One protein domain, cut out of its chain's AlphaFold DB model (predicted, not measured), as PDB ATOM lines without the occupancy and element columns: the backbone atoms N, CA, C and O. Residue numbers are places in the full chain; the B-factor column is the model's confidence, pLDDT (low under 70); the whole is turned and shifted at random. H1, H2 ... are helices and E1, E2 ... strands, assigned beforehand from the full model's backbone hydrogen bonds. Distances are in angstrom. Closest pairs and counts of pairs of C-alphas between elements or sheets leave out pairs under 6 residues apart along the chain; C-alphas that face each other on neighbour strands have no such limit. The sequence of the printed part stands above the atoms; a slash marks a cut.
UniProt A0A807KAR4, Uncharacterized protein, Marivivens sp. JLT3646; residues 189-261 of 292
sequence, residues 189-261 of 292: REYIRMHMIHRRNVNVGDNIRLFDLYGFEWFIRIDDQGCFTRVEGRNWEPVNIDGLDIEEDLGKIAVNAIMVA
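Overview. This is residues 189 to 261 of the 292 residues of an uncharacterized protein of Marivivens sp. JLT3646 (UniProt A0A807KAR4). A three-stranded sheet, E1 to E3, has helix H2 packed over one face, making two layers, with short helix H1 beside one part of H2. The 73 printed residues run H1, E1, E2, E3, H2, a mixed class. The antiparallel sheet, order E1 - E2 - E3, is a meander, each strand neighbouring the one before. The whole is compact, radius of gyration of the C-alphas 11.2 A, spanning 30 by 25 by 22 A.

Along the chain. H1, residues 189 to 195, begins at C-alpha 189 (-16.442, 43.942, 31.318). E1 is residues 208 to 213, E2 216 to 223, 23.5 A long, and E3 226 to 231. H2, residues 250 to 261, 16.1 A long, ends at C-alpha 261 (-14.631, 31.937, 37.512).

Arrangement. Hairpin E1 and E2 has N 211 and O 218 at 2.9 A; hairpin E2 and E3 has N 221 and O 228 at 2.8 A. H2 is on the sheet, height 8.0 A; the closest C-alphas to E3 are Ala 257 and Thr 229, 5.5 A. H1 only grazes the sheet but touches H2, residues 251 to 255 alone, closest C-alphas Arg 193 and Val 255, 6.1 A. In H1 and H2 every O i to N i+4 pair is within hydrogen-bond range.

Size, cuts and confidence. The printed part has no cut. Residues 196 to 207 and 232 to 249 are long links. No printed residue is under 70 in pLDDT.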
ATOM      1  N   ARG A 189     -17.874  44.076  31.633       91.38
ATOM      2  CA  ARG A 189     -16.442  43.942  31.318       91.38
ATOM      3  C   ARG A 189     -15.691  45.259  31.493       91.38
ATOM      4  O   ARG A 189     -14.576  45.249  32.018       91.38
ATOM      5  N   GLU A 190     -16.272  46.377  31.064       90.06
ATOM      6  CA  GLU A 190     -15.665  47.703  31.232       90.06
ATOM      7  C   GLU A 190     -15.540  48.094  32.708       90.06
ATOM      8  O   GLU A 190     -14.461  48.516  33.136       90.06
ATOM      9  N   TYR A 191     -16.599  47.885  33.493       89.38
ATOM     10  CA  TYR A 191     -16.611  48.137  34.931       89.38
ATOM     11  C   TYR A 191     -15.496  47.365  35.639       89.38
ATOM     12  O   TYR A 191     -14.665  47.975  36.320       89.38
ATOM     13  N   ILE A 192     -15.418  46.049  35.419       91.69
ATOM     14  CA  ILE A 192     -14.376  45.193  36.003       91.69
ATOM     15  C   ILE A 192     -12.997  45.698  35.582       91.69
ATOM     16  O   ILE A 192     -12.134  45.912  36.430       91.69
ATOM     17  N   ARG A 193     -12.786  45.946  34.282       91.38
ATOM     18  CA  ARG A 193     -11.491  46.399  33.755       91.38
ATOM     19  C   ARG A 193     -11.008  47.685  34.423       91.38
ATOM     20  O   ARG A 193      -9.810  47.828  34.653       91.38
ATOM     21  N   MET A 194     -11.915  48.623  34.676       87.75
ATOM     22  CA  MET A 194     -11.581  49.926  35.251       87.75
ATOM     23  C   MET A 194     -11.322  49.885  36.757       87.75
ATOM     24  O   MET A 194     -10.529  50.690  37.243       87.75
ATOM     25  N   HIS A 195     -11.992  48.994  37.489       87.50
ATOM     26  CA  HIS A 195     -11.965  48.993  38.955       87.50
ATOM     27  C   HIS A 195     -11.142  47.852  39.554       87.50
ATOM     28  O   HIS A 195     -10.816  47.904  40.740       87.50
ATOM     29  N   MET A 196     -10.775  46.841  38.762       92.62
ATOM     30  CA  MET A 196      -9.929  45.755  39.244       92.62
ATOM     31  C   MET A 196      -8.527  46.247  39.611       92.62
ATOM     32  O   MET A 196      -7.913  47.074  38.931       92.62
ATOM     33  N   ILE A 197      -7.977  45.655  40.662       92.31
ATOM     34  CA  ILE A 197      -6.652  45.961  41.183       92.31
ATOM     35  C   ILE A 197      -5.790  44.710  41.083       92.31
ATOM     36  O   ILE A 197      -6.107  43.670  41.650       92.31
ATOM     37  N   HIS A 198      -4.641  44.824  40.418       93.94
ATOM     38  CA  HIS A 198      -3.619  43.780  40.444       93.94
ATOM     39  C   HIS A 198      -2.803  43.877  41.746       93.94
ATOM     40  O   HIS A 198      -2.014  44.809  41.938       93.94
ATOM     41  N   ARG A 199      -2.957  42.894  42.638       91.81
ATOM     42  CA  ARG A 199      -2.303  42.817  43.956       91.81
ATOM     43  C   ARG A 199      -0.867  42.277  43.858       91.81
ATOM     44  O   ARG A 199      -0.558  41.186  44.318       91.81
ATOM     45  N   ARG A 200       0.044  43.080  43.299       88.94
ATOM     46  CA  ARG A 200       1.451  42.689  43.033       88.94
ATOM     47  C   ARG A 200       2.301  42.386  44.275       88.94
ATOM     48  O   ARG A 200       3.322  41.722  44.163       88.94
ATOM     49  N   ASN A 201       1.908  42.901  45.439       85.81
ATOM     50  CA  ASN A 201       2.693  42.793  46.676       85.81
ATOM     51  C   ASN A 201       2.339  41.556  47.518       85.81
ATOM     52  O   ASN A 201       2.887  41.386  48.605       85.81
ATOM     53  N   VAL A 202       1.410  40.721  47.051       88.00
ATOM     54  CA  VAL A 202       0.991  39.503  47.750       88.00
ATOM     55  C   VAL A 202       1.671  38.315  47.082       88.00
ATOM     56  O   VAL A 202       1.511  38.100  45.884       88.00
ATOM     57  N   ASN A 203       2.436  37.540  47.852       88.62
ATOM     58  CA  ASN A 203       3.013  36.301  47.343       88.62
ATOM     59  C   ASN A 203       1.946  35.201  47.359       88.62
ATOM     60  O   ASN A 203       1.567  34.715  48.423       88.62
ATOM     61  N   VAL A 204       1.473  34.832  46.172       89.31
ATOM     62  CA  VAL A 204       0.436  33.810  45.953       89.31
ATOM     63  C   VAL A 204       0.973  32.576  45.220       89.31
ATOM     64  O   VAL A 204       0.195  31.723  44.798       89.31
ATOM     65  N   GLY A 205       2.300  32.461  45.106       89.19
ATOM     66  CA  GLY A 205       2.996  31.395  44.390       89.19
ATOM     67  C   GLY A 205       3.542  31.825  43.029       89.19
ATOM     68  O   GLY A 205       3.176  32.867  42.481       89.19
ATOM     69  N   ASP A 206       4.433  30.999  42.486       87.12
ATOM     70  CA  ASP A 206       5.069  31.250  41.195       87.12
ATOM     71  C   ASP A 206       4.037  31.209  40.065       87.12
ATOM     72  O   ASP A 206       3.146  30.359  40.050       87.12
ATOM     73  N   ASN A 207       4.162  32.133  39.108       91.00
ATOM     74  CA  ASN A 207       3.273  32.262  37.949       91.00
ATOM     75  C   ASN A 207       1.788  32.514  38.277       91.00
ATOM     76  O   ASN A 207       0.946  32.475  37.376       91.00
ATOM     77  N   ILE A 208       1.463  32.804  39.541       94.81
ATOM     78  CA  ILE A 208       0.116  33.148  39.989       94.81
ATOM     79  C   ILE A 208       0.041  34.655  40.234       94.81
ATOM     80  O   ILE A 208       0.922  35.267  40.834       94.81
ATOM     81  N   ARG A 209      -1.039  35.262  39.756       95.00
ATOM     82  CA  ARG A 209      -1.358  36.682  39.907       95.00
ATOM     83  C   ARG A 209      -2.691  36.800  40.628       95.00
ATOM     84  O   ARG A 209      -3.619  36.055  40.323       95.00
ATOM     85  N   LEU A 210      -2.776  37.733  41.569       95.88
ATOM     86  CA  LEU A 210      -3.986  38.013  42.340       95.88
ATOM     87  C   LEU A 210      -4.616  39.322  41.867       95.88
ATOM     88  O   LEU A 210      -3.947  40.360  41.818       95.88
ATOM     89  N   PHE A 211      -5.901  39.267  41.555       95.25
ATOM     90  CA  PHE A 211      -6.724  40.422  41.239       95.25
ATOM     91  C   PHE A 211      -7.837  40.562  42.266       95.25
ATOM     92  O   PHE A 211      -8.297  39.576  42.834       95.25
ATOM     93  N   ASP A 212      -8.231  41.804  42.501       92.88
ATOM     94  CA  ASP A 212      -9.251  42.169  43.469       92.88
ATOM     95  C   ASP A 212     -10.202  43.202  42.867       92.88
ATOM     96  O   ASP A 212      -9.766  44.135  42.188       92.88
ATOM     97  N   LEU A 213     -11.490  43.046  43.144       88.75
ATOM     98  CA  LEU A 213     -12.539  43.998  42.815       88.75
ATOM     99  C   LEU A 213     -13.386  44.204  44.070       88.75
ATOM    100  O   LEU A 213     -14.245  43.389  44.387       88.75
ATOM    101  N   TYR A 214     -13.105  45.281  44.805       84.62
ATOM    102  CA  TYR A 214     -13.816  45.647  46.038       84.62
ATOM    103  C   TYR A 214     -13.894  44.531  47.100       84.62
ATOM    104  O   TYR A 214     -14.892  44.400  47.805       84.62
ATOM    105  N   GLY A 215     -12.825  43.749  47.256       84.25
ATOM    106  CA  GLY A 215     -12.761  42.619  48.188       84.25
ATOM    107  C   GLY A 215     -13.140  41.281  47.556       84.25
ATOM    108  O   GLY A 215     -13.028  40.251  48.219       84.25
ATOM    109  N   PHE A 216     -13.580  41.272  46.296       89.00
ATOM    110  CA  PHE A 216     -13.744  40.046  45.530       89.00
ATOM    111  C   PHE A 216     -12.426  39.666  44.858       89.00
ATOM    112  O   PHE A 216     -11.999  40.299  43.890       89.00
ATOM    113  N   GLU A 217     -11.802  38.602  45.351       94.25
ATOM    114  CA  GLU A 217     -10.489  38.154  44.901       94.25
ATOM    115  C   GLU A 217     -10.571  36.979  43.919       94.25
ATOM    116  O   GLU A 217     -11.290  35.999  44.132       94.25
ATOM    117  N   TRP A 218      -9.771  37.041  42.854       96.06
ATOM    118  CA  TRP A 218      -9.556  35.912  41.953       96.06
ATOM    119  C   TRP A 218      -8.093  35.788  41.546       96.06
ATOM    120  O   TRP A 218      -7.335  36.755  41.435       96.06
ATOM    121  N   PHE A 219      -7.697  34.545  41.312       97.19
ATOM    122  CA  PHE A 219      -6.348  34.163  40.949       97.19
ATOM    123  C   PHE A 219      -6.287  33.850  39.461       97.19
ATOM    124  O   PHE A 219      -7.230  33.297  38.885       97.19
ATOM    125  N   ILE A 220      -5.147  34.157  38.855       97.56
ATOM    126  CA  ILE A 220      -4.810  33.779  37.486       97.56
ATOM    127  C   ILE A 220      -3.459  33.090  37.518       97.56
ATOM    128  O   ILE A 220      -2.490  33.673  37.998       97.56
ATOM    129  N   ARG A 221      -3.389  31.868  37.000       96.50
ATOM    130  CA  ARG A 221      -2.140  31.142  36.781       96.50
ATOM    131  C   ARG A 221      -1.857  31.089  35.289       96.50
ATOM    132  O   ARG A 221      -2.753  30.741  34.524       96.50
ATOM    133  N   ILE A 222      -0.637  31.436  34.891       94.62
ATOM    134  CA  ILE A 222      -0.198  31.373  33.491       94.62
ATOM    135  C   ILE A 222       1.094  30.567  33.431       94.62
ATOM    136  O   ILE A 222       2.122  31.018  33.929       94.62
ATOM    137  N   ASP A 223       1.034  29.381  32.842       93.12
ATOM    138  CA  ASP A 223       2.157  28.453  32.716       93.12
ATOM    139  C   ASP A 223       2.198  27.824  31.308       93.12
ATOM    140  O   ASP A 223       1.506  28.266  30.390       93.12
ATOM    141  N   ASP A 224       3.048  26.817  31.116       89.75
ATOM    142  CA  ASP A 224       3.197  26.088  29.853       89.75
ATOM    143  C   ASP A 224       1.951  25.271  29.464       89.75
ATOM    144  O   ASP A 224       1.799  24.905  28.297       89.75
ATOM    145  N   GLN A 225       1.043  25.011  30.410       89.25
ATOM    146  CA  GLN A 225      -0.230  24.329  30.164       89.25
ATOM    147  C   GLN A 225      -1.351  25.295  29.764       89.25
ATOM    148  O   GLN A 225      -2.402  24.846  29.303       89.25
ATOM    149  N   GLY A 226      -1.137  26.603  29.922       92.56
ATOM    150  CA  GLY A 226      -2.052  27.654  29.491       92.56
ATOM    151  C   GLY A 226      -2.410  28.643  30.599       92.56
ATOM    152  O   GLY A 226      -1.669  28.850  31.560       92.56
ATOM    153  N   CYS A 227      -3.566  29.288  30.439       96.75
ATOM    154  CA  CYS A 227      -4.098  30.256  31.392       96.75
ATOM    155  C   CYS A 227      -5.266  29.647  32.168       96.75
ATOM    156  O   CYS A 227      -6.214  29.128  31.579       96.75
ATOM    157  N   PHE A 228      -5.220  29.760  33.492       97.44
ATOM    158  CA  PHE A 228      -6.243  29.240  34.389       97.44
ATOM    159  C   PHE A 228      -6.658  30.291  35.406       97.44
ATOM    160  O   PHE A 228      -5.848  31.114  35.831       97.44
ATOM    161  N   THR A 229      -7.906  30.234  35.846       97.62
ATOM    162  CA  THR A 229      -8.447  31.109  36.881       97.62
ATOM    163  C   THR A 229      -9.091  30.324  38.005       97.62
ATOM    164  O   THR A 229      -9.465  29.165  37.835       97.62
ATOM    165  N   ARG A 230      -9.187  30.947  39.177       95.19
ATOM    166  CA  ARG A 230      -9.830  30.371  40.349       95.19
ATOM    167  C   ARG A 230     -10.278  31.476  41.291       95.19
ATOM    168  O   ARG A 230      -9.551  32.445  41.485       95.19
ATOM    169  N   VAL A 231     -11.415  31.277  41.940       93.56
ATOM    170  CA  VAL A 231     -11.809  32.002  43.159       93.56
ATOM    171  C   VAL A 231     -11.649  31.083  44.365       93.56
ATOM    172  O   VAL A 231     -11.596  29.856  44.216       93.56
ATOM    173  N   GLU A 232     -11.534  31.648  45.562       85.81
ATOM    174  CA  GLU A 232     -11.350  30.849  46.773       85.81
ATOM    175  C   GLU A 232     -12.433  29.760  46.914       85.81
ATOM    176  O   GLU A 232     -13.608  29.965  46.616       85.81
ATOM    177  N   GLY A 233     -12.014  28.554  47.306       83.44
ATOM    178  CA  GLY A 233     -12.909  27.403  47.458       83.44
ATOM    179  C   GLY A 233     -13.349  26.719  46.156       83.44
ATOM    180  O   GLY A 233     -14.020  25.690  46.231       83.44
ATOM    181  N   ARG A 234     -12.958  27.221  44.974       89.06
ATOM    182  CA  ARG A 234     -13.229  26.570  43.677       89.06
ATOM    183  C   ARG A 234     -11.986  25.910  43.085       89.06
ATOM    184  O   ARG A 234     -10.869  26.106  43.564       89.06
ATOM    185  N   ASN A 235     -12.195  25.096  42.054       93.44
ATOM    186  CA  ASN A 235     -11.117  24.494  41.271       93.44
ATOM    187  C   ASN A 235     -10.559  25.493  40.249       93.44
ATOM    188  O   ASN A 235     -11.176  26.515  39.965       93.44
ATOM    189  N   TRP A 236      -9.374  25.195  39.718       95.81
ATOM    190  CA  TRP A 236      -8.823  25.936  38.587       95.81
ATOM    191  C   TRP A 236      -9.610  25.628  37.317       95.81
ATOM    192  O   TRP A 236      -9.832  24.460  36.997       95.81
ATOM    193  N   GLU A 237      -9.970  26.672  36.583       96.44
ATOM    194  CA  GLU A 237     -10.731  26.595  35.339       96.44
ATOM    195  C   GLU A 237      -9.944  27.241  34.197       96.44
ATOM    196  O   GLU A 237      -9.276  28.255  34.416       96.44
ATOM    197  N   PRO A 238      -9.965  26.663  32.985       96.94
ATOM    198  CA  PRO A 238      -9.227  27.209  31.853       96.94
ATOM    199  C   PRO A 238      -9.835  28.536  31.386       96.94
ATOM    200  O   PRO A 238     -11.053  28.680  31.293       96.94
ATOM    201  N   VAL A 239      -8.978  29.494  31.035       96.00
ATOM    202  CA  VAL A 239      -9.365  30.791  30.465       96.00
ATOM    203  C   VAL A 239      -8.883  30.858  29.025       96.00
ATOM    204  O   VAL A 239      -7.694  30.682  28.760       96.00
ATOM    205  N   ASN A 240      -9.791  31.155  28.094       92.25
ATOM    206  CA  ASN A 240      -9.400  31.405  26.713       92.25
ATOM    207  C   ASN A 240      -8.667  32.759  26.602       92.25
ATOM    208  O   ASN A 240      -9.228  33.811  26.935       92.25
ATOM    209  N   ILE A 241      -7.422  32.709  26.124       93.44
ATOM    210  CA  ILE A 241      -6.559  33.866  25.859       93.44
ATOM    211  C   ILE A 241      -6.123  33.943  24.387       93.44
ATOM    212  O   ILE A 241      -5.148  34.619  24.070       93.44
ATOM    213  N   ASP A 242      -6.827  33.258  23.483       92.56
ATOM    214  CA  ASP A 242      -6.526  33.257  22.054       92.56
ATOM    215  C   ASP A 242      -6.494  34.690  21.505       92.56
ATOM    216  O   ASP A 242      -7.435  35.471  21.672       92.56
ATOM    217  N   GLY A 243      -5.394  35.034  20.834       90.56
ATOM    218  CA  GLY A 243      -5.189  36.364  20.259       90.56
ATOM    219  C   GLY A 243      -4.863  37.466  21.274       90.56
ATOM    220  O   GLY A 243      -4.880  38.633  20.889       90.56
ATOM    221  N   LEU A 244      -4.574  37.121  22.534       92.19
ATOM    222  CA  LEU A 244      -4.113  38.059  23.561       92.19
ATOM    223  C   LEU A 244      -2.620  37.873  23.839       92.19
ATOM    224  O   LEU A 244      -2.138  36.745  23.963       92.19
ATOM    225  N   ASP A 245      -1.906  38.984  23.999       93.31
ATOM    226  CA  ASP A 245      -0.528  38.970  24.486       93.31
ATOM    227  C   ASP A 245      -0.503  39.011  26.025       93.31
ATOM    228  O   ASP A 245      -1.169  39.830  26.656       93.31
ATOM    229  N   ILE A 246       0.251  38.121  26.670       88.50
ATOM    230  CA  ILE A 246       0.242  38.008  28.141       88.50
ATOM    231  C   ILE A 246       0.796  39.266  28.827       88.50
ATOM    232  O   ILE A 246       0.350  39.616  29.928       88.50
ATOM    233  N   GLU A 247       1.779  39.930  28.221       85.62
ATOM    234  CA  GLU A 247       2.423  41.110  28.793       85.62
ATOM    235  C   GLU A 247       1.587  42.368  28.547       85.62
ATOM    236  O   GLU A 247       1.391  43.162  29.474       85.62
ATOM    237  N   GLU A 248       1.040  42.518  27.342       89.06
ATOM    238  CA  GLU A 248       0.279  43.707  26.944       89.06
ATOM    239  C   GLU A 248      -1.204  43.643  27.354       89.06
ATOM    240  O   GLU A 248      -1.791  44.652  27.759       89.06
ATOM    241  N   ASP A 249      -1.818  42.457  27.319       93.44
ATOM    242  CA  ASP A 249      -3.261  42.264  27.510       93.44
ATOM    243  C   ASP A 249      -3.636  41.659  28.866       93.44
ATOM    244  O   ASP A 249      -4.780  41.234  29.061       93.44
ATOM    245  N   LEU A 250      -2.734  41.684  29.853       92.06
ATOM    246  CA  LEU A 250      -2.993  41.128  31.187       92.06
ATOM    247  C   LEU A 250      -4.328  41.599  31.792       92.06
ATOM    248  O   LEU A 250      -5.027  40.824  32.439       92.06
ATOM    249  N   GLY A 251      -4.705  42.862  31.572       92.50
ATOM    250  CA  GLY A 251      -5.992  43.379  32.033       92.50
ATOM    251  C   GLY A 251      -7.190  42.709  31.347       92.50
ATOM    252  O   GLY A 251      -8.156  42.345  32.011       92.50
ATOM    253  N   LYS A 252      -7.133  42.489  30.029       93.62
ATOM    254  CA  LYS A 252      -8.200  41.779  29.300       93.62
ATOM    255  C   LYS A 252      -8.272  40.314  29.731       93.62
ATOM    256  O   LYS A 252      -9.369  39.798  29.930       93.62
ATOM    257  N   ILE A 253      -7.115  39.681  29.936       96.12
ATOM    258  CA  ILE A 253      -7.015  38.317  30.470       96.12
ATOM    259  C   ILE A 253      -7.683  38.242  31.847       96.12
ATOM    260  O   ILE A 253      -8.470  37.332  32.093       96.12
ATOM    261  N   ALA A 254      -7.446  39.223  32.721       96.00
ATOM    262  CA  ALA A 254      -8.053  39.258  34.048       96.00
ATOM    263  C   ALA A 254      -9.572  39.422  34.036       96.00
ATOM    264  O   ALA A 254     -10.255  38.769  34.826       96.00
ATOM    265  N   VAL A 255     -10.102  40.218  33.107       95.00
ATOM    266  CA  VAL A 255     -11.549  40.327  32.880       95.00
ATOM    267  C   VAL A 255     -12.117  39.004  32.362       95.00
ATOM    268  O   VAL A 255     -13.109  38.521  32.894       95.00
ATOM    269  N   ASN A 256     -11.488  38.368  31.367       95.00
ATOM    270  CA  ASN A 256     -11.939  37.058  30.881       95.00
ATOM    271  C   ASN A 256     -11.924  36.005  32.000       95.00
ATOM    272  O   ASN A 256     -12.853  35.212  32.107       95.00
ATOM    273  N   ALA A 257     -10.897  36.033  32.850       96.38
ATOM    274  CA  ALA A 257     -10.739  35.124  33.972       96.38
ATOM    275  C   ALA A 257     -11.898  35.227  34.977       96.38
ATOM    276  O   ALA A 257     -12.522  34.216  35.282       96.38
ATOM    277  N   ILE A 258     -12.259  36.426  35.441       93.88
ATOM    278  CA  ILE A 258     -13.374  36.552  36.395       93.88
ATOM    279  C   ILE A 258     -14.726  36.170  35.775       93.88
ATOM    280  O   ILE A 258     -15.551  35.561  36.451       93.88
ATOM    281  N   MET A 259     -14.929  36.440  34.480       92.19
ATOM    282  CA  MET A 259     -16.149  36.038  33.766       92.19
ATOM    283  C   MET A 259     -16.281  34.513  33.617       92.19
ATOM    284  O   MET A 259     -17.391  34.021  33.451       92.19
ATOM    285  N   VAL A 260     -15.170  33.769  33.668       93.94
ATOM    286  CA  VAL A 260     -15.172  32.297  33.733       93.94
ATOM    287  C   VAL A 260     -15.390  31.835  35.173       93.94
ATOM    288  O   VAL A 260     -16.294  31.050  35.437       93.94
ATOM    289  N   ALA A 261     -14.613  32.374  36.118       89.75
ATOM    290  CA  ALA A 261     -14.631  31.937  37.512       89.75
ATOM    291  C   ALA A 261     -15.981  32.174  38.217       89.75
ATOM    292  O   ALA A 261     -16.299  31.496  39.203       89.75
TER     293      ALA A 261